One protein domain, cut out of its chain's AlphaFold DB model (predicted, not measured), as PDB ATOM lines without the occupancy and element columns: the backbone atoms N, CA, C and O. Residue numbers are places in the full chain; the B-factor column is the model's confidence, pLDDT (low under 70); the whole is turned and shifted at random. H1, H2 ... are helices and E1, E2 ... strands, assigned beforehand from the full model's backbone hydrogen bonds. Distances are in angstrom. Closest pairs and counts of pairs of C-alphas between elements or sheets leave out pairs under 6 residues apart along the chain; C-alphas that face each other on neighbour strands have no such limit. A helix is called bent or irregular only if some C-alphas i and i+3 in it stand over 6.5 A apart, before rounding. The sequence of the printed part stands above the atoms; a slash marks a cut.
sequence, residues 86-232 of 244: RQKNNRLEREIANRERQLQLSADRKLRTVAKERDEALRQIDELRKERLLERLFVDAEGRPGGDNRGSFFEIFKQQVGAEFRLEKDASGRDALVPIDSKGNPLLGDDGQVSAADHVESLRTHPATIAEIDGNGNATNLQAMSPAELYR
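AT A GLANCE: This is residues 86 to 232 of the 244 residues of an uncharacterized protein of Cyanobium sp. PLM2.Bin73 (UniProt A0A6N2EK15). A small head, built round the hairpin E1 and E2, sits at one end of a very long helix, H1, whose residues 86 to 125 stick out as a free arm. The end of H1 packs on this hairpin, with H2 and H3 beside it; a second hairpin, E3 and E4, and the short H4 form a tail away from the head. The 147 printed residues have four named helices and four named strands, in the order H1 H2 E1 E2 H3 E3 E4 H4, with two antiparallel two-stranded sheets; the class is mostly helix. The whole is extended, with a radius of gyration of the C-alphas of 26.7 A and spans of 99 by 45 by 30 A, the arm making the length.

IN THESE COORDINATES: E1 is residues 165 to 169, 12.9 A long, and E2 175 to 179, 13.3 A. H1, residues 86 to 140, runs 79.8 A from C-alpha 86 at (211.646, 109.454, 67.334) to C-alpha 140 at (213.587, 183.811, 38.305). H2 is residues 153 to 164, 17.3 A, and irregular: C-alphas 160 and 163 are 7.4 A apart. H3 is residues 196 to 205, 14.5 A. E3 is 211 to 213, E4 219 to 221, and H4 227 to 232, ending at C-alpha 232 (185.867, 200.744, 52.947).

HOW THE PARTS SIT: In the hairpin E1 and E2, N 166 and O 178 are within hydrogen-bond range at 2.9 A. The closest C-alphas of H1 and E1, Lys 130 and Leu 167, are 5.8 A apart. H1 touches H2 with residues 131 to 138 alone, closest at the C-alphas of Glu 135 and Phe 154, 6.9 A; they run opposite ways at a steep tilt of 69 degrees, only just short of perpendicular. The closest C-alphas of E2 and H3, Pro 179 and Ala 196, are 5.8 A apart. In the hairpin E3 and E4, N 220 and O 212 are 2.9 A apart; both strands are apart from H1. H4 is apart from H3. In H1, H3 and H4 every O i to N i+4 pair is within hydrogen-bond range; in H2, 6 of 8.

THE WHOLE: The C-alphas farthest apart, Arg 86 and Ala 228, are 99.4 A apart. The printed part has no cut; the links H1 to H2 and E2 to H3 are long. Residues 205 to 232 have pLDDT under 70.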
ATOM      1  N   ARG A  86     212.571 108.899  68.338       90.44
ATOM      2  CA  ARG A  86     211.646 109.454  67.334       90.44
ATOM      3  C   ARG A  86     210.732 110.534  67.905       90.44
ATOM      4  O   ARG A  86     210.522 111.547  67.248       90.44
ATOM      5  N   GLN A  87     210.206 110.341  69.114       89.75
ATOM      6  CA  GLN A  87     209.367 111.338  69.786       89.75
ATOM      7  C   GLN A  87     210.147 112.623  70.081       89.75
ATOM      8  O   GLN A  87     209.653 113.719  69.816       89.75
ATOM      9  N   LYS A  88     211.391 112.501  70.564       93.31
ATOM     10  CA  LYS A  88     212.277 113.653  70.780       93.31
ATOM     11  C   LYS A  88     212.581 114.386  69.477       93.31
ATOM     12  O   LYS A  88     212.472 115.607  69.447       93.31
ATOM     13  N   ASN A  89     212.893 113.657  68.405       91.50
ATOM     14  CA  ASN A  89     213.132 114.262  67.096       91.50
ATOM     15  C   ASN A  89     211.884 114.980  66.574       91.50
ATOM     16  O   ASN A  89     211.989 116.131  66.172       91.50
ATOM     17  N   ASN A  90     210.696 114.377  66.682       93.56
ATOM     18  CA  ASN A  90     209.459 115.032  66.257       93.56
ATOM     19  C   ASN A  90     209.162 116.305  67.069       93.56
ATOM     20  O   ASN A  90     208.711 117.301  66.511       93.56
ATOM     21  N   ARG A  91     209.449 116.300  68.378       93.44
ATOM     22  CA  ARG A  91     209.322 117.491  69.229       93.44
ATOM     23  C   ARG A  91     210.279 118.602  68.793       93.44
ATOM     24  O   ARG A  91     209.852 119.746  68.668       93.44
ATOM     25  N   LEU A  92     211.541 118.261  68.534       95.00
ATOM     26  CA  LEU A  92     212.543 119.217  68.059       95.00
ATOM     27  C   LEU A  92     212.191 119.769  66.673       95.00
ATOM     28  O   LEU A  92     212.302 120.969  66.455       95.00
ATOM     29  N   GLU A  93     211.715 118.928  65.754       94.81
ATOM     30  CA  GLU A  93     211.254 119.351  64.425       94.81
ATOM     31  C   GLU A  93     210.105 120.363  64.517       94.81
ATOM     32  O   GLU A  93     210.128 121.379  63.823       94.81
ATOM     33  N   ARG A  94     209.128 120.137  65.409       94.75
ATOM     34  CA  ARG A  94     208.036 121.096  65.658       94.75
ATOM     35  C   ARG A  94     208.549 122.415  66.230       94.75
ATOM     36  O   ARG A  94     208.120 123.476  65.788       94.75
ATOM     37  N   GLU A  95     209.472 122.362  67.189       95.06
ATOM     38  CA  GLU A  95     210.068 123.563  67.783       95.06
ATOM     39  C   GLU A  95     210.847 124.381  66.741       95.06
ATOM     40  O   GLU A  95     210.709 125.604  66.684       95.06
ATOM     41  N   ILE A  96     211.607 123.707  65.872       95.94
ATOM     42  CA  ILE A  96     212.321 124.337  64.757       95.94
ATOM     43  C   ILE A  96     211.326 124.988  63.796       95.94
ATOM     44  O   ILE A  96     211.465 126.176  63.518       95.94
ATOM     45  N   ALA A  97     210.292 124.267  63.357       96.00
ATOM     46  CA  ALA A  97     209.284 124.803  62.444       96.00
ATOM     47  C   ALA A  97     208.563 126.032  63.033       96.00
ATOM     48  O   ALA A  97     208.366 127.037  62.345       96.00
ATOM     49  N   ASN A  98     208.220 125.993  64.323       96.00
ATOM     50  CA  ASN A  98     207.609 127.124  65.018       96.00
ATOM     51  C   ASN A  98     208.558 128.325  65.084       96.00
ATOM     52  O   ASN A  98     208.159 129.453  64.784       96.00
ATOM     53  N   ARG A  99     209.830 128.091  65.420       96.38
ATOM     54  CA  ARG A  99     210.845 129.145  65.485       96.38
ATOM     55  C   ARG A  99     211.130 129.754  64.115       96.38
ATOM     56  O   ARG A  99     211.247 130.971  64.008       96.38
ATOM     57  N   GLU A 100     211.217 128.940  63.069       96.12
ATOM     58  CA  GLU A 100     211.383 129.402  61.688       96.12
ATOM     59  C   GLU A 100     210.205 130.272  61.256       96.12
ATOM     60  O   GLU A 100     210.411 131.367  60.732       96.12
ATOM     61  N   ARG A 101     208.974 129.853  61.570       96.12
ATOM     62  CA  ARG A 101     207.773 130.643  61.286       96.12
ATOM     63  C   ARG A 101     207.774 131.978  62.027       96.12
ATOM     64  O   ARG A 101     207.480 133.005  61.422       96.12
ATOM     65  N   GLN A 102     208.136 131.993  63.309       96.00
ATOM     66  CA  GLN A 102     208.260 133.231  64.087       96.00
ATOM     67  C   GLN A 102     209.324 134.166  63.503       96.00
ATOM     68  O   GLN A 102     209.087 135.368  63.359       96.00
ATOM     69  N   LEU A 103     210.484 133.622  63.124       96.38
ATOM     70  CA  LEU A 103     211.543 134.392  62.479       96.38
ATOM     71  C   LEU A 103     211.065 134.980  61.153       96.38
ATOM     72  O   LEU A 103     211.266 136.174  60.931       96.38
ATOM     73  N   GLN A 104     210.384 134.190  60.324       95.88
ATOM     74  CA  GLN A 104     209.843 134.643  59.048       95.88
ATOM     75  C   GLN A 104     208.806 135.754  59.235       95.88
ATOM     76  O   GLN A 104     208.950 136.818  58.644       95.88
ATOM     77  N   LEU A 105     207.842 135.584  60.144       96.06
ATOM     78  CA  LEU A 105     206.858 136.625  60.463       96.06
ATOM     79  C   LEU A 105     207.527 137.914  60.963       96.06
ATOM     80  O   LEU A 105     207.147 139.014  60.563       96.06
ATOM     81  N   SER A 106     208.549 137.797  61.817       95.38
ATOM     82  CA  SER A 106     209.304 138.957  62.300       95.38
ATOM     83  C   SER A 106     210.090 139.651  61.180       95.38
ATOM     84  O   SER A 106     210.200 140.879  61.177       95.38
ATOM     85  N   ALA A 107     210.627 138.884  60.226       95.50
ATOM     86  CA  ALA A 107     211.345 139.404  59.073       95.50
ATOM     87  C   ALA A 107     210.385 140.117  58.117       95.50
ATOM     88  O   ALA A 107     210.654 141.252  57.737       95.50
ATOM     89  N   ASP A 108     209.232 139.518  57.818       96.69
ATOM     90  CA  ASP A 108     208.208 140.103  56.953       96.69
ATOM     91  C   ASP A 108     207.669 141.416  57.527       96.69
ATOM     92  O   ASP A 108     207.519 142.399  56.799       96.69
ATOM     93  N   ARG A 109     207.449 141.482  58.847       95.12
ATOM     94  CA  ARG A 109     207.079 142.731  59.534       95.12
ATOM     95  C   ARG A 109     208.140 143.812  59.328       95.12
ATOM     96  O   ARG A 109     207.801 144.915  58.910       95.12
ATOM     97  N   LYS A 110     209.419 143.490  59.545       96.50
ATOM     98  CA  LYS A 110     210.532 144.435  59.343       96.50
ATOM     99  C   LYS A 110     210.684 144.860  57.882       96.50
ATOM    100  O   LYS A 110     210.977 146.016  57.605       96.50
ATOM    101  N   LEU A 111     210.479 143.948  56.934       96.44
ATOM    102  CA  LEU A 111     210.533 144.273  55.510       96.44
ATOM    103  C   LEU A 111     209.409 145.231  55.120       96.44
ATOM    104  O   LEU A 111     209.657 146.184  54.386       96.44
ATOM    105  N   ARG A 112     208.197 145.032  55.650       95.31
ATOM    106  CA  ARG A 112     207.072 145.947  55.428       95.31
ATOM    107  C   ARG A 112     207.335 147.333  56.008       95.31
ATOM    108  O   ARG A 112     207.042 148.315  55.333       95.31
ATOM    109  N   THR A 113     207.896 147.440  57.213       95.62
ATOM    110  CA  THR A 113     208.223 148.754  57.797       95.62
ATOM    111  C   THR A 113     209.297 149.468  56.985       95.62
ATOM    112  O   THR A 113     209.106 150.618  56.611       95.62
ATOM    113  N   VAL A 114     210.371 148.768  56.610       97.06
ATOM    114  CA  VAL A 114     211.446 149.339  55.782       97.06
ATOM    115  C   VAL A 114     210.940 149.739  54.394       97.06
ATOM    116  O   VAL A 114     211.351 150.768  53.867       97.06
ATOM    117  N   ALA A 115     210.037 148.961  53.792       96.12
ATOM    118  CA  ALA A 115     209.426 149.320  52.514       96.12
ATOM    119  C   ALA A 115     208.597 150.609  52.627       96.12
ATOM    120  O   ALA A 115     208.775 151.509  51.811       96.12
ATOM    121  N   LYS A 116     207.772 150.739  53.677       97.12
ATOM    122  CA  LYS A 116     207.015 151.972  53.951       97.12
ATOM    123  C   LYS A 116     207.941 153.175  54.147       97.12
ATOM    124  O   LYS A 116     207.721 154.212  53.534       97.12
ATOM    125  N   GLU A 117     208.996 153.031  54.947       96.94
ATOM    126  CA  GLU A 117     209.986 154.093  55.178       96.94
ATOM    127  C   GLU A 117     210.722 154.490  53.895       96.94
ATOM    128  O   GLU A 117     210.952 155.673  53.652       96.94
ATOM    129  N   ARG A 118     211.072 153.515  53.047       97.62
ATOM    130  CA  ARG A 118     211.678 153.773  51.737       97.62
ATOM    131  C   ARG A 118     210.742 154.597  50.863       97.62
ATOM    132  O   ARG A 118     211.187 155.570  50.263       97.62
ATOM    133  N   ASP A 119     209.479 154.201  50.767       96.69
ATOM    134  CA  ASP A 119     208.513 154.861  49.888       96.69
ATOM    135  C   ASP A 119     208.197 156.280  50.383       96.69
ATOM    136  O   ASP A 119     208.132 157.214  49.585       96.69
ATOM    137  N   GLU A 120     208.117 156.469  51.698       96.81
ATOM    138  CA  GLU A 120     207.994 157.784  52.328       96.81
ATOM    139  C   GLU A 120     209.227 158.666  52.068       96.81
ATOM    140  O   GLU A 120     209.101 159.817  51.654       96.81
ATOM    141  N   ALA A 121     210.439 158.119  52.204       97.06
ATOM    142  CA  ALA A 121     211.666 158.846  51.891       97.06
ATOM    143  C   ALA A 121     211.746 159.241  50.405       97.06
ATOM    144  O   ALA A 121     212.220 160.329  50.078       97.06
ATOM    145  N   LEU A 122     211.270 158.386  49.493       96.25
ATOM    146  CA  LEU A 122     211.195 158.710  48.067       96.25
ATOM    147  C   LEU A 122     210.212 159.857  47.801       96.25
ATOM    148  O   LEU A 122     210.560 160.779  47.065       96.25
ATOM    149  N   ARG A 123     209.043 159.859  48.456       95.69
ATOM    150  CA  ARG A 123     208.087 160.977  48.379       95.69
ATOM    151  C   ARG A 123     208.695 162.283  48.878       95.69
ATOM    152  O   ARG A 123     208.600 163.292  48.185       95.69
ATOM    153  N   GLN A 124     209.385 162.255  50.018       96.31
ATOM    154  CA  GLN A 124     210.076 163.432  50.560       96.31
ATOM    155  C   GLN A 124     211.160 163.947  49.607       96.31
ATOM    156  O   GLN A 124     211.336 165.152  49.444       96.31
ATOM    157  N   ILE A 125     211.888 163.048  48.938       96.38
ATOM    158  CA  ILE A 125     212.880 163.436  47.930       96.38
ATOM    159  C   ILE A 125     212.214 164.153  46.752       96.38
ATOM    160  O   ILE A 125     212.735 165.177  46.303       96.38
ATOM    161  N   ASP A 126     211.096 163.641  46.245       95.50
ATOM    162  CA  ASP A 126     210.386 164.261  45.125       95.50
ATOM    163  C   ASP A 126     209.745 165.597  45.522       95.50
ATOM    164  O   ASP A 126     209.813 166.562  44.759       95.50
ATOM    165  N   GLU A 127     209.235 165.719  46.748       95.12
ATOM    166  CA  GLU A 127     208.772 166.993  47.297       95.12
ATOM    167  C   GLU A 127     209.912 168.018  47.371       95.12
ATOM    168  O   GLU A 127     209.800 169.100  46.800       95.12
ATOM    169  N   LEU A 128     211.063 167.659  47.947       96.31
ATOM    170  CA  LEU A 128     212.227 168.550  48.017       96.31
ATOM    171  C   LEU A 128     212.761 168.940  46.631       96.31
ATOM    172  O   LEU A 128     213.231 170.063  46.432       96.31
ATOM    173  N   ARG A 129     212.720 168.027  45.654       96.25
ATOM    174  CA  ARG A 129     213.080 168.334  44.258       96.25
ATOM    175  C   ARG A 129     212.118 169.353  43.662       96.25
ATOM    176  O   ARG A 129     212.573 170.334  43.071       96.25
ATOM    177  N   LYS A 130     210.815 169.143  43.849       96.56
ATOM    178  CA  LYS A 130     209.770 170.065  43.404       96.56
ATOM    179  C   LYS A 130     209.934 171.437  44.056       96.56
ATOM    180  O   LYS A 130     209.938 172.438  43.349       96.56
ATOM    181  N   GLU A 131     210.146 171.489  45.368       95.69
ATOM    182  CA  GLU A 131     210.351 172.732  46.115       95.69
ATOM    183  C   GLU A 131     211.560 173.520  45.623       95.69
ATOM    184  O   GLU A 131     211.439 174.716  45.385       95.69
ATOM    185  N   ARG A 132     212.705 172.868  45.384       95.94
ATOM    186  CA  ARG A 132     213.897 173.546  44.845       95.94
ATOM    187  C   ARG A 132     213.651 174.162  43.472       95.94
ATOM    188  O   ARG A 132     214.167 175.237  43.175       95.94
ATOM    189  N   LEU A 133     212.893 173.477  42.616       96.12
ATOM    190  CA  LEU A 133     212.539 174.018  41.307       96.12
ATOM    191  C   LEU A 133     211.528 175.161  41.424       96.12
ATOM    192  O   LEU A 133     211.658 176.139  40.694       96.12
ATOM    193  N   LEU A 134     210.572 175.071  42.353       94.62
ATOM    194  CA  LEU A 134     209.633 176.155  42.645       94.62
ATOM    195  C   LEU A 134     210.361 177.379  43.203       94.62
ATOM    196  O   LEU A 134     210.041 178.495  42.818       94.62
ATOM    197  N   GLU A 135     211.350 177.185  44.075       93.94
ATOM    198  CA  GLU A 135     212.172 178.266  44.621       93.94
ATOM    199  C   GLU A 135     212.981 178.942  43.517       93.94
ATOM    200  O   GLU A 135     213.012 180.169  43.434       93.94
ATOM    201  N   ARG A 136     213.562 178.153  42.603       93.75
ATOM    202  CA  ARG A 136     214.236 178.698  41.423       93.75
ATOM    203  C   ARG A 136     213.277 179.514  40.557       93.75
ATOM    204  O   ARG A 136     213.609 180.642  40.223       93.75
ATOM    205  N   LEU A 137     212.088 178.987  40.249       91.81
ATOM    206  CA  LEU A 137     211.073 179.722  39.487       91.81
ATOM    207  C   LEU A 137     210.632 181.004  40.195       91.81
ATOM    208  O   LEU A 137     210.457 182.029  39.545       91.81
ATOM    209  N   PHE A 138     210.471 180.963  41.517       90.06
ATOM    210  CA  PHE A 138     210.124 182.132  42.314       90.06
ATOM    211  C   PHE A 138     211.198 183.217  42.201       90.06
ATOM    212  O   PHE A 138     210.870 184.377  41.973       90.06
ATOM    213  N   VAL A 139     212.477 182.850  42.317       88.38
ATOM    214  CA  VAL A 139     213.598 183.789  42.164       88.38
ATOM    215  C   VAL A 139     213.691 184.318  40.729       88.38
ATOM    216  O   VAL A 139     213.844 185.525  40.546       88.38
ATOM    217  N   ASP A 140     213.553 183.446  39.728       88.44
ATOM    218  CA  ASP A 140     213.587 183.811  38.305       88.44
ATOM    219  C   ASP A 140     212.448 184.785  37.948       88.44
ATOM    220  O   ASP A 140     212.643 185.710  37.164       88.44
ATOM    221  N   ALA A 141     211.286 184.644  38.593       85.81
ATOM    222  CA  ALA A 141     210.140 185.548  38.469       85.81
ATOM    223  C   ALA A 141     210.272 186.855  39.286       85.81
ATOM    224  O   ALA A 141     209.283 187.570  39.474       85.81
ATOM    225  N   GLU A 142     211.477 187.179  39.770       84.88
ATOM    226  CA  GLU A 142     211.794 188.338  40.620       84.88
ATOM    227  C   GLU A 142     211.095 188.319  41.994       84.88
ATOM    228  O   GLU A 142     210.819 189.365  42.597       84.88
ATOM    229  N   GLY A 143     210.805 187.124  42.510       81.69
ATOM    230  CA  GLY A 143     210.241 186.915  43.835       81.69
ATOM    231  C   GLY A 143     211.124 187.521  44.926       81.69
ATOM    232  O   GLY A 143     212.345 187.356  44.950       81.69
ATOM    233  N   ARG A 144     210.506 188.259  45.854       81.75
ATOM    234  CA  ARG A 144     211.242 188.914  46.940       81.75
ATOM    235  C   ARG A 144     211.686 187.879  47.979       81.75
ATOM    236  O   ARG A 144     210.821 187.209  48.544       81.75
ATOM    237  N   PRO A 145     212.989 187.783  48.298       78.81
ATOM    238  CA  PRO A 145     213.444 186.951  49.402       78.81
ATOM    239  C   PRO A 145     213.022 187.563  50.746       78.81
ATOM    240  O   PRO A 145     212.958 188.786  50.895       78.81
ATOM    241  N   GLY A 146     212.770 186.708  51.737       82.62
ATOM    242  CA  GLY A 146     212.339 187.102  53.080       82.62
ATOM    243  C   GLY A 146     210.894 186.711  53.378       82.62
ATOM    244  O   GLY A 146     210.311 185.866  52.701       82.62
ATOM    245  N   GLY A 147     210.320 187.318  54.411       81.31
ATOM    246  CA  GLY A 147     208.975 186.997  54.873       81.31
ATOM    247  C   GLY A 147     208.354 188.113  55.698       81.31
ATOM    248  O   GLY A 147     209.025 189.080  56.071       81.31
ATOM    249  N   ASP A 148     207.066 187.962  55.966       82.31
ATOM    250  CA  ASP A 148     206.305 188.805  56.880       82.31
ATOM    251  C   ASP A 148     205.882 187.999  58.124       82.31
ATOM    252  O   ASP A 148     206.379 186.903  58.386       82.31
ATOM    253  N   ASN A 149     204.951 188.533  58.918       80.06
ATOM    254  CA  ASN A 149     204.448 187.847  60.114       80.06
ATOM    255  C   ASN A 149     203.675 186.544  59.810       80.06
ATOM    256  O   ASN A 149     203.285 185.854  60.751       80.06
ATOM    257  N   ARG A 150     203.386 186.240  58.537       77.50
ATOM    258  CA  ARG A 150     202.633 185.059  58.092       77.50
ATOM    259  C   ARG A 150     203.536 183.948  57.552       77.50
ATOM    260  O   ARG A 150     203.040 182.842  57.365       77.50
ATOM    261  N   GLY A 151     204.821 184.221  57.330       82.12
ATOM    262  CA  GLY A 151     205.791 183.256  56.808       82.12
ATOM    263  C   GLY A 151     206.668 183.847  55.709       82.12
ATOM    264  O   GLY A 151     206.666 185.055  55.457       82.12
ATOM    265  N   SER A 152     207.442 182.987  55.051       89.06
ATOM    266  CA  SER A 152     208.241 183.382  53.889       89.06
ATOM    267  C   SER A 152     207.339 183.705  52.694       89.06
ATOM    268  O   SER A 152     206.362 183.001  52.437       89.06
ATOM    269  N   PHE A 153     207.687 184.719  51.894       85.06
ATOM    270  CA  PHE A 153     206.966 184.986  50.639       85.06
ATOM    271  C   PHE A 153     207.011 183.782  49.691       85.06
ATOM    272  O   PHE A 153     206.047 183.532  48.968       85.06
ATOM    273  N   PHE A 154     208.094 183.003  49.745       88.81
ATOM    274  CA  PHE A 154     208.194 181.750  49.009       88.81
ATOM    275  C   PHE A 154     207.227 180.680  49.540       88.81
ATOM    276  O   PHE A 154     206.630 179.955  48.751       88.81
ATOM    277  N   GLU A 155     207.010 180.591  50.856       89.62
ATOM    278  CA  GLU A 155     206.029 179.654  51.427       89.62
ATOM    279  C   GLU A 155     204.607 180.008  50.991       89.62
ATOM    280  O   GLU A 155     203.843 179.116  50.629       89.62
ATOM    281  N   ILE A 156     204.273 181.301  50.952       87.88
ATOM    282  CA  ILE A 156     202.977 181.787  50.463       87.88
ATOM    283  C   ILE A 156     202.817 181.470  48.969       87.88
ATOM    284  O   ILE A 156     201.784 180.941  48.562       87.88
ATOM    285  N   PHE A 157     203.849 181.725  48.160       88.06
ATOM    286  CA  PHE A 157     203.868 181.351  46.744       88.06
ATOM    287  C   PHE A 157     203.652 179.843  46.563       88.06
ATOM    288  O   PHE A 157     202.763 179.424  45.825       88.06
ATOM    289  N   LYS A 158     204.398 179.016  47.304       90.25
ATOM    290  CA  LYS A 158     204.266 177.555  47.281       90.25
ATOM    291  C   LYS A 158     202.849 177.104  47.644       90.25
ATOM    292  O   LYS A 158     202.322 176.214  46.988       90.25
ATOM    293  N   GLN A 159     202.223 177.714  48.649       89.19
ATOM    294  CA  GLN A 159     200.846 177.396  49.043       89.19
ATOM    295  C   GLN A 159     199.821 177.757  47.963       89.19
ATOM    296  O   GLN A 159     198.855 177.023  47.782       89.19
ATOM    297  N   GLN A 160     200.020 178.872  47.258       86.38
ATOM    298  CA  GLN A 160     199.064 179.361  46.264       86.38
ATOM    299  C   GLN A 160     199.166 178.619  44.932       86.38
ATOM    300  O   GLN A 160     198.144 178.210  44.396       86.38
ATOM    301  N   VAL A 161     200.383 178.431  44.412       88.62
ATOM    302  CA  VAL A 161     200.587 177.911  43.047       88.62
ATOM    303  C   VAL A 161     201.317 176.575  43.012       88.62
ATOM    304  O   VAL A 161     201.391 175.938  41.969       88.62
ATOM    305  N   GLY A 162     201.852 176.091  44.136       89.88
ATOM    306  CA  GLY A 162     202.644 174.858  44.162       89.88
ATOM    307  C   GLY A 162     201.855 173.611  43.753       89.88
ATOM    308  O   GLY A 162     202.445 172.669  43.223       89.88
ATOM    309  N   ALA A 163     200.534 173.594  43.955       91.00
ATOM    310  CA  ALA A 163     199.660 172.510  43.504       91.00
ATOM    311  C   ALA A 163     199.469 172.483  41.976       91.00
ATOM    312  O   ALA A 163     199.201 171.422  41.425       91.00
ATOM    313  N   GLU A 164     199.676 173.611  41.291       92.25
ATOM    314  CA  GLU A 164     199.531 173.742  39.834       92.25
ATOM    315  C   GLU A 164     200.739 173.197  39.064       92.25
ATOM    316  O   GLU A 164     200.758 173.242  37.840       92.25
ATOM    317  N   PHE A 165     201.758 172.677  39.753       94.69
ATOM    318  CA  PHE A 165     202.933 172.086  39.119       94.69
ATOM    319  C   PHE A 165     203.082 170.612  39.476       94.69
ATOM    320  O   PHE A 165     202.974 170.213  40.639       94.69
ATOM    321  N   ARG A 166     203.448 169.800  38.489       95.31
ATOM    322  CA  ARG A 166     203.905 168.421  38.672       95.31
ATOM    323  C   ARG A 166     205.408 168.330  38.432       95.31
ATOM    324  O   ARG A 166     205.939 168.998  37.549       95.31
ATOM    325  N   LEU A 167     206.086 167.509  39.232       95.69
ATOM    326  CA  LEU A 167     207.478 167.149  38.988       95.69
ATOM    327  C   LEU A 167     207.529 166.050  37.924       95.69
ATOM    328  O   LEU A 167     206.931 164.992  38.110       95.69
ATOM    329  N   GLU A 168     208.254 166.287  36.838       94.50
ATOM    330  CA  GLU A 168     208.499 165.295  35.791       94.50
ATOM    331  C   GLU A 168     209.970 165.247  35.394       94.50
ATOM    332  O   GLU A 168     210.762 166.136  35.713       94.50
ATOM    333  N   LYS A 169     210.332 164.187  34.671       93.75
ATOM    334  CA  LYS A 169     211.617 164.091  33.991       93.75
ATOM    335  C   LYS A 169     211.465 164.633  32.576       93.75
ATOM    336  O   LYS A 169     210.651 164.128  31.810       93.75
ATOM    337  N   ASP A 170     212.266 165.632  32.231       88.94
ATOM    338  CA  ASP A 170     212.354 166.114  30.857       88.94
ATOM    339  C   ASP A 170     212.977 165.053  29.927       88.94
ATOM    340  O   ASP A 170     213.476 164.010  30.362       88.94
ATOM    341  N   ALA A 171     213.008 165.333  28.621       88.31
ATOM    342  CA  ALA A 171     213.610 164.440  27.626       88.31
ATOM    343  C   ALA A 171     215.109 164.145  27.874       88.31
ATOM    344  O   ALA A 171     215.661 163.210  27.297       88.31
ATOM    345  N   SER A 172     215.776 164.934  28.722       90.44
ATOM    346  CA  SER A 172     217.171 164.752  29.128       90.44
ATOM    347  C   SER A 172     217.333 164.018  30.470       90.44
ATOM    348  O   SER A 172     218.461 163.816  30.927       90.44
ATOM    349  N   GLY A 173     216.230 163.598  31.099       90.50
ATOM    350  CA  GLY A 173     216.204 162.924  32.397       90.50
ATOM    351  C   GLY A 173     216.394 163.862  33.595       90.50
ATOM    352  O   GLY A 173     216.649 163.390  34.708       90.50
ATOM    353  N   ARG A 174     216.302 165.180  33.394       92.69
ATOM    354  CA  ARG A 174     216.401 166.183  34.462       92.69
ATOM    355  C   ARG A 174     215.029 166.486  35.035       92.69
ATOM    356  O   ARG A 174     214.024 166.402  34.341       92.69
ATOM    357  N   ASP A 175     215.013 166.852  36.310       95.12
ATOM    358  CA  ASP A 175     213.793 167.293  36.975       95.12
ATOM    359  C   ASP A 175     213.317 168.622  36.375       95.12
ATOM    360  O   ASP A 175     214.071 169.600  36.324       95.12
ATOM    361  N   ALA A 176     212.062 168.649  35.939       94.06
ATOM    362  CA  ALA A 176     211.380 169.814  35.403       94.06
ATOM    363  C   ALA A 176     209.994 169.952  36.043       94.06
ATOM    364  O   ALA A 176     209.361 168.966  36.425       94.06
ATOM    365  N   LEU A 177     209.535 171.195  36.171       95.06
ATOM    366  CA  LEU A 177     208.172 171.485  36.597       95.06
ATOM    367  C   LEU A 177     207.288 171.623  35.369       95.06
ATOM    368  O   LEU A 177     207.610 172.382  34.456       95.06
ATOM    369  N   VAL A 178     206.173 170.905  35.384       94.88
ATOM    370  CA  VAL A 178     205.154 170.948  34.340       94.88
ATOM    371  C   VAL A 178     203.893 171.562  34.941       94.88
ATOM    372  O   VAL A 178     203.364 170.997  35.903       94.88
ATOM    373  N   PRO A 179     203.423 172.713  34.430       94.38
ATOM    374  CA  PRO A 179     202.138 173.278  34.821       94.38
ATOM    375  C   PRO A 179     200.997 172.313  34.493       94.38
ATOM    376  O   PRO A 179     200.986 171.714  33.414       94.38
ATOM    377  N   ILE A 180     200.034 172.171  35.397       94.25
ATOM    378  CA  ILE A 180     198.888 171.270  35.267       94.25
ATOM    379  C   ILE A 180     197.560 172.000  35.492       94.25
ATOM    380  O   ILE A 180     197.487 172.996  36.209       94.25
ATOM    381  N   ASP A 181     196.499 171.492  34.869       91.12
ATOM    382  CA  ASP A 181     195.125 171.921  35.115       91.12
ATOM    383  C   ASP A 181     194.578 171.352  36.440       91.12
ATOM    384  O   ASP A 181     195.199 170.525  37.112       91.12
ATOM    385  N   SER A 182     193.354 171.748  36.803       87.88
ATOM    386  CA  SER A 182     192.660 171.246  37.998       87.88
ATOM    387  C   SER A 182     192.341 169.745  37.969       87.88
ATOM    388  O   SER A 182     191.914 169.190  38.980       87.88
ATOM    389  N   LYS A 183     192.531 169.083  36.824       88.88
ATOM    390  CA  LYS A 183     192.356 167.640  36.633       88.88
ATOM    391  C   LYS A 183     193.698 166.894  36.618       88.88
ATOM    392  O   LYS A 183     193.693 165.674  36.486       88.88
ATOM    393  N   GLY A 184     194.827 167.593  36.756       88.00
ATOM    394  CA  GLY A 184     196.171 167.017  36.748       88.00
ATOM    395  C   GLY A 184     196.770 166.779  35.358       88.00
ATOM    396  O   GLY A 184     197.803 166.109  35.246       88.00
ATOM    397  N   ASN A 185     196.153 167.304  34.298       91.75
ATOM    398  CA  ASN A 185     196.691 167.224  32.941       91.75
ATOM    399  C   ASN A 185     197.665 168.375  32.687       91.75
ATOM    400  O   ASN A 185     197.388 169.486  33.130       91.75
ATOM    401  N   PRO A 186     198.763 168.159  31.939       92.31
ATOM    402  CA  PRO A 186     199.655 169.242  31.539       92.31
ATOM    403  C   PRO A 186     198.894 170.376  30.847       92.31
ATOM    404  O   PRO A 186     198.027 170.114  30.012       92.31
ATOM    405  N   LEU A 187     199.231 171.625  31.163       89.25
ATOM    406  CA  LEU A 187     198.692 172.779  30.451       89.25
ATOM    407  C   LEU A 187     199.308 172.862  29.052       89.25
ATOM    408  O   LEU A 187     200.528 172.798  28.882       89.25
ATOM    409  N   LEU A 188     198.446 173.011  28.046       88.94
ATOM    410  CA  LEU A 188     198.828 173.207  26.651       88.94
ATOM    411  C   LEU A 188     198.560 174.664  26.260       88.94
ATOM    412  O   LEU A 188     197.452 175.164  26.447       88.94
ATOM    413  N   GLY A 189     199.579 175.321  25.723       81.31
ATOM    414  CA  GLY A 189     199.507 176.605  25.040       81.31
ATOM    415  C   GLY A 189     199.598 176.433  23.525       81.31
ATOM    416  O   GLY A 189     199.583 175.315  23.002       81.31
ATOM    417  N   ASP A 190     199.718 177.557  22.821       78.75
ATOM    418  CA  ASP A 190     199.672 177.608  21.353       78.75
ATOM    419  C   ASP A 190     200.816 176.822  20.682       78.75
ATOM    420  O   ASP A 190     200.616 176.211  19.631       78.75
ATOM    421  N   ASP A 191     201.983 176.762  21.330       76.88
ATOM    422  CA  ASP A 191     203.194 176.102  20.822       76.88
ATOM    423  C   ASP A 191     203.446 174.707  21.439       76.88
ATOM    424  O   ASP A 191     204.505 174.107  21.235       76.88
ATOM    425  N   GLY A 192     202.486 174.163  22.196       83.88
ATOM    426  CA  GLY A 192     202.624 172.887  22.906       83.88
ATOM    427  C   GLY A 192     202.517 173.042  24.421       83.88
ATOM    428  O   GLY A 192     201.723 173.836  24.904       83.88
ATOM    429  N   GLN A 193     203.260 172.255  25.202       85.44
ATOM    430  CA  GLN A 193     203.204 172.355  26.667       85.44
ATOM    431  C   GLN A 193     203.668 173.737  27.145       85.44
ATOM    432  O   GLN A 193     204.727 174.213  26.735       85.44
ATOM    433  N   VAL A 194     202.886 174.361  28.030       88.31
ATOM    434  CA  VAL A 194     203.230 175.660  28.625       88.31
ATOM    435  C   VAL A 194     204.457 175.490  29.516       88.31
ATOM    436  O   VAL A 194     204.506 174.581  30.348       88.31
ATOM    437  N   SER A 195     205.454 176.364  29.362       90.38
ATOM    438  CA  SER A 195     206.621 176.336  30.239       90.38
ATOM    439  C   SER A 195     206.262 176.857  31.633       90.38
ATOM    440  O   SER A 195     205.381 177.698  31.809       90.38
ATOM    441  N   ALA A 196     206.966 176.377  32.657       90.44
ATOM    442  CA  ALA A 196     206.692 176.809  34.021       90.44
ATOM    443  C   ALA A 196     206.916 178.317  34.243       90.44
ATOM    444  O   ALA A 196     206.212 178.916  35.052       90.44
ATOM    445  N   ALA A 197     207.855 178.928  33.516       89.62
ATOM    446  CA  ALA A 197     208.100 180.367  33.580       89.62
ATOM    447  C   ALA A 197     206.927 181.162  32.981       89.62
ATOM    448  O   ALA A 197     206.422 182.073  33.634       89.62
ATOM    449  N   ASP A 198     206.444 180.754  31.803       89.25
ATOM    450  CA  ASP A 198     205.331 181.427  31.121       89.25
ATOM    451  C   ASP A 198     204.036 181.337  31.939       89.25
ATOM    452  O   ASP A 198     203.277 182.300  32.021       89.25
ATOM    453  N   HIS A 199     203.796 180.197  32.603       88.50
ATOM    454  CA  HIS A 199     202.642 180.034  33.495       88.50
ATOM    455  C   HIS A 199     202.700 180.999  34.686       88.50
ATOM    456  O   HIS A 199     201.725 181.695  34.967       88.50
ATOM    457  N   VAL A 200     203.854 181.120  35.353       87.69
ATOM    458  CA  VAL A 200     204.034 182.078  36.462       87.69
ATOM    459  C   VAL A 200     203.892 183.527  35.979       87.69
ATOM    460  O   VAL A 200     203.285 184.353  36.665       87.69
ATOM    461  N   GLU A 201     204.400 183.852  34.791       84.94
ATOM    462  CA  GLU A 201     204.246 185.182  34.196       84.94
ATOM    463  C   GLU A 201     202.783 185.484  33.826       84.94
ATOM    464  O   GLU A 201     202.292 186.593  34.069       84.94
ATOM    465  N   SER A 202     202.044 184.489  33.333       82.19
ATOM    466  CA  SER A 202     200.597 184.583  33.108       82.19
ATOM    467  C   SER A 202     199.847 184.876  34.410       82.19
ATOM    468  O   SER A 202     198.995 185.760  34.442       82.19
ATOM    469  N   LEU A 203     200.202 184.218  35.519       80.50
ATOM    470  CA  LEU A 203     199.605 184.499  36.832       80.50
ATOM    471  C   LEU A 203     199.916 185.919  37.333       80.50
ATOM    472  O   LEU A 203     199.117 186.517  38.055       80.50
ATOM    473  N   ARG A 204     201.060 186.489  36.936       72.12
ATOM    474  CA  ARG A 204     201.451 187.865  37.280       72.12
ATOM    475  C   ARG A 204     200.715 188.913  36.441       72.12
ATOM    476  O   ARG A 204     200.387 189.982  36.955       72.12
ATOM    477  N   THR A 205     200.480 188.636  35.161       64.88
ATOM    478  CA  THR A 205     199.856 189.567  34.198       64.88
ATOM    479  C   THR A 205     198.331 189.499  34.217       64.88
ATOM    480  O   THR A 205     197.651 190.523  34.117       64.88
ATOM    481  N   HIS A 206     197.799 188.304  34.431       51.53
ATOM    482  CA  HIS A 206     196.393 188.021  34.637       51.53
ATOM    483  C   HIS A 206     196.252 187.318  35.982       51.53
ATOM    484  O   HIS A 206     196.113 186.095  36.011       51.53
ATOM    485  N   PRO A 207     196.287 188.065  37.105       53.69
ATOM    486  CA  PRO A 207     196.011 187.473  38.401       53.69
ATOM    487  C   PRO A 207     194.588 186.932  38.353       53.69
ATOM    488  O   PRO A 207     193.618 187.691  38.438       53.69
ATOM    489  N   ALA A 208     194.473 185.623  38.145       44.50
ATOM    490  CA  ALA A 208     193.241 184.889  38.294       44.50
ATOM    491  C   ALA A 208     192.842 185.049  39.760       44.50
ATOM    492  O   ALA A 208     193.460 184.463  40.640       44.50
ATOM    493  N   THR A 209     191.876 185.937  40.010       43.16
ATOM    494  CA  THR A 209     191.081 186.023  41.239       43.16
ATOM    495  C   THR A 209     191.843 185.639  42.506       43.16
ATOM    496  O   THR A 209     191.604 184.582  43.088       43.16
ATOM    497  N   ILE A 210     192.735 186.521  42.964       42.88
ATOM    498  CA  ILE A 210     193.210 186.469  44.349       42.88
ATOM    499  C   ILE A 210     191.995 186.801  45.213       42.88
ATOM    500  O   ILE A 210     191.654 187.965  45.430       42.88
ATOM    501  N   ALA A 211     191.276 185.765  45.625       43.78
ATOM    502  CA  ALA A 211     190.266 185.896  46.642       43.78
ATOM    503  C   ALA A 211     190.984 186.023  47.985       43.78
ATOM    504  O   ALA A 211     191.532 185.046  48.493       43.78
ATOM    505  N   GLU A 212     190.998 187.221  48.570       48.72
ATOM    506  CA  GLU A 212     191.287 187.307  49.996       48.72
ATOM    507  C   GLU A 212     190.114 186.655  50.735       48.72
ATOM    508  O   GLU A 212     188.950 187.030  50.549       48.72
ATOM    509  N   ILE A 213     190.433 185.637  51.535       48.44
ATOM    510  CA  ILE A 213     189.511 185.064  52.510       48.44
ATOM    511  C   ILE A 213     189.299 186.155  53.559       48.44
ATOM    512  O   ILE A 213     190.228 186.514  54.289       48.44
ATOM    513  N   ASP A 214     188.103 186.737  53.587       48.38
ATOM    514  CA  ASP A 214     187.750 187.724  54.599       48.38
ATOM    515  C   ASP A 214     187.800 187.096  56.009       48.38
ATOM    516  O   ASP A 214     187.867 185.876  56.183       48.38
ATOM    517  N   GLY A 215     187.760 187.919  57.061       50.28
ATOM    518  CA  GLY A 215     187.737 187.438  58.452       50.28
ATOM    519  C   GLY A 215     186.535 186.548  58.816       50.28
ATOM    520  O   GLY A 215     186.441 186.131  59.967       50.28
ATOM    521  N   ASN A 216     185.643 186.263  57.858       47.53
ATOM    522  CA  ASN A 216     184.467 185.409  57.978       47.53
ATOM    523  C   ASN A 216     184.562 184.137  57.106       47.53
ATOM    524  O   ASN A 216     183.601 183.371  57.061       47.53
ATOM    525  N   GLY A 217     185.692 183.892  56.431       48.56
ATOM    526  CA  GLY A 217     185.919 182.684  55.631       48.56
ATOM    527  C   GLY A 217     185.433 182.752  54.179       48.56
ATOM    528  O   GLY A 217     185.505 181.743  53.480       48.56
ATOM    529  N   ASN A 218     184.962 183.904  53.696       48.03
ATOM    530  CA  ASN A 218     184.467 184.053  52.329       48.03
ATOM    531  C   ASN A 218     185.545 184.589  51.385       48.03
ATOM    532  O   ASN A 218     186.210 185.588  51.654       48.03
ATOM    533  N   ALA A 219     185.655 183.940  50.228       50.31
ATOM    534  CA  ALA A 219     186.479 184.365  49.108       50.31
ATOM    535  C   ALA A 219     185.939 185.678  48.516       50.31
ATOM    536  O   ALA A 219     184.956 185.680  47.772       50.31
ATOM    537  N   THR A 220     186.573 186.806  48.839       54.25
ATOM    538  CA  THR A 220     186.212 188.107  48.263       54.25
ATOM    539  C   THR A 220     187.103 188.428  47.070       54.25
ATOM    540  O   THR A 220     188.318 188.552  47.189       54.25
ATOM    541  N   ASN A 221     186.496 188.545  45.887       54.12
ATOM    542  CA  ASN A 221     187.205 188.928  44.670       54.12
ATOM    543  C   ASN A 221     187.495 190.440  44.692       54.12
ATOM    544  O   ASN A 221     186.622 191.257  44.393       54.12
ATOM    545  N   LEU A 222     188.734 190.802  45.028       54.09
ATOM    546  CA  LEU A 222     189.185 192.192  45.148       54.09
ATOM    547  C   LEU A 222     189.166 192.963  43.818       54.09
ATOM    548  O   LEU A 222     189.134 194.190  43.823       54.09
ATOM    549  N   GLN A 223     189.147 192.267  42.679       49.72
ATOM    550  CA  GLN A 223     189.121 192.893  41.353       49.72
ATOM    551  C   GLN A 223     187.718 193.350  40.933       49.72
ATOM    552  O   GLN A 223     187.593 194.177  40.033       49.72
ATOM    553  N   ALA A 224     186.666 192.829  41.572       55.38
ATOM    554  CA  ALA A 224     185.285 193.231  41.305       55.38
ATOM    555  C   ALA A 224     184.841 194.444  42.143       55.38
ATOM    556  O   ALA A 224     183.760 194.984  41.912       55.38
ATOM    557  N   MET A 225     185.656 194.869  43.115       54.72
ATOM    558  CA  MET A 225     185.332 195.973  44.010       54.72
ATOM    559  C   MET A 225     185.703 197.322  43.397       54.72
ATOM    560  O   MET A 225     186.806 197.540  42.895       54.72
ATOM    561  N   SER A 226     184.776 198.268  43.483       65.38
ATOM    562  CA  SER A 226     185.030 199.664  43.155       65.38
ATOM    563  C   SER A 226     186.071 200.276  44.113       65.38
ATOM    564  O   SER A 226     186.210 199.835  45.259       65.38
ATOM    565  N   PRO A 227     186.773 201.357  43.721       50.59
ATOM    566  CA  PRO A 227     187.746 202.028  44.591       50.59
ATOM    567  C   PRO A 227     187.178 202.465  45.954       50.59
ATOM    568  O   PRO A 227     187.896 202.497  46.952       50.59
ATOM    569  N   ALA A 228     185.878 202.772  46.015       48.62
ATOM    570  CA  ALA A 228     185.188 203.117  47.256       48.62
ATOM    571  C   ALA A 228     184.979 201.902  48.182       48.62
ATOM    572  O   ALA A 228     184.995 202.051  49.405       48.62
ATOM    573  N   GLU A 229     184.808 200.706  47.616       57.34
ATOM    574  CA  GLU A 229     184.679 199.445  48.354       57.34
ATOM    575  C   GLU A 229     186.037 198.956  48.859       57.34
ATOM    576  O   GLU A 229     186.133 198.573  50.023       57.34
ATOM    577  N   LEU A 230     187.100 199.104  48.058       58.19
ATOM    578  CA  LEU A 230     188.485 198.869  48.492       58.19
ATOM    579  C   LEU A 230     188.877 199.786  49.657       58.19
ATOM    580  O   LEU A 230     189.437 199.331  50.655       58.19
ATOM    581  N   TYR A 231     188.521 201.074  49.574       54.00
ATOM    582  CA  TYR A 231     188.728 202.012  50.676       54.00
ATOM    583  C   TYR A 231     187.970 201.536  51.922       54.00
ATOM    584  O   TYR A 231     188.562 201.385  52.984       54.00
ATOM    585  N   ARG A 232     186.682 201.193  51.806       55.91
ATOM    586  CA  ARG A 232     185.867 200.744  52.947       55.91
ATOM    587  C   ARG A 232     186.359 199.427  53.572       55.91
ATOM    588  O   ARG A 232     186.330 199.317  54.795       55.91
TER     589      ARG A 232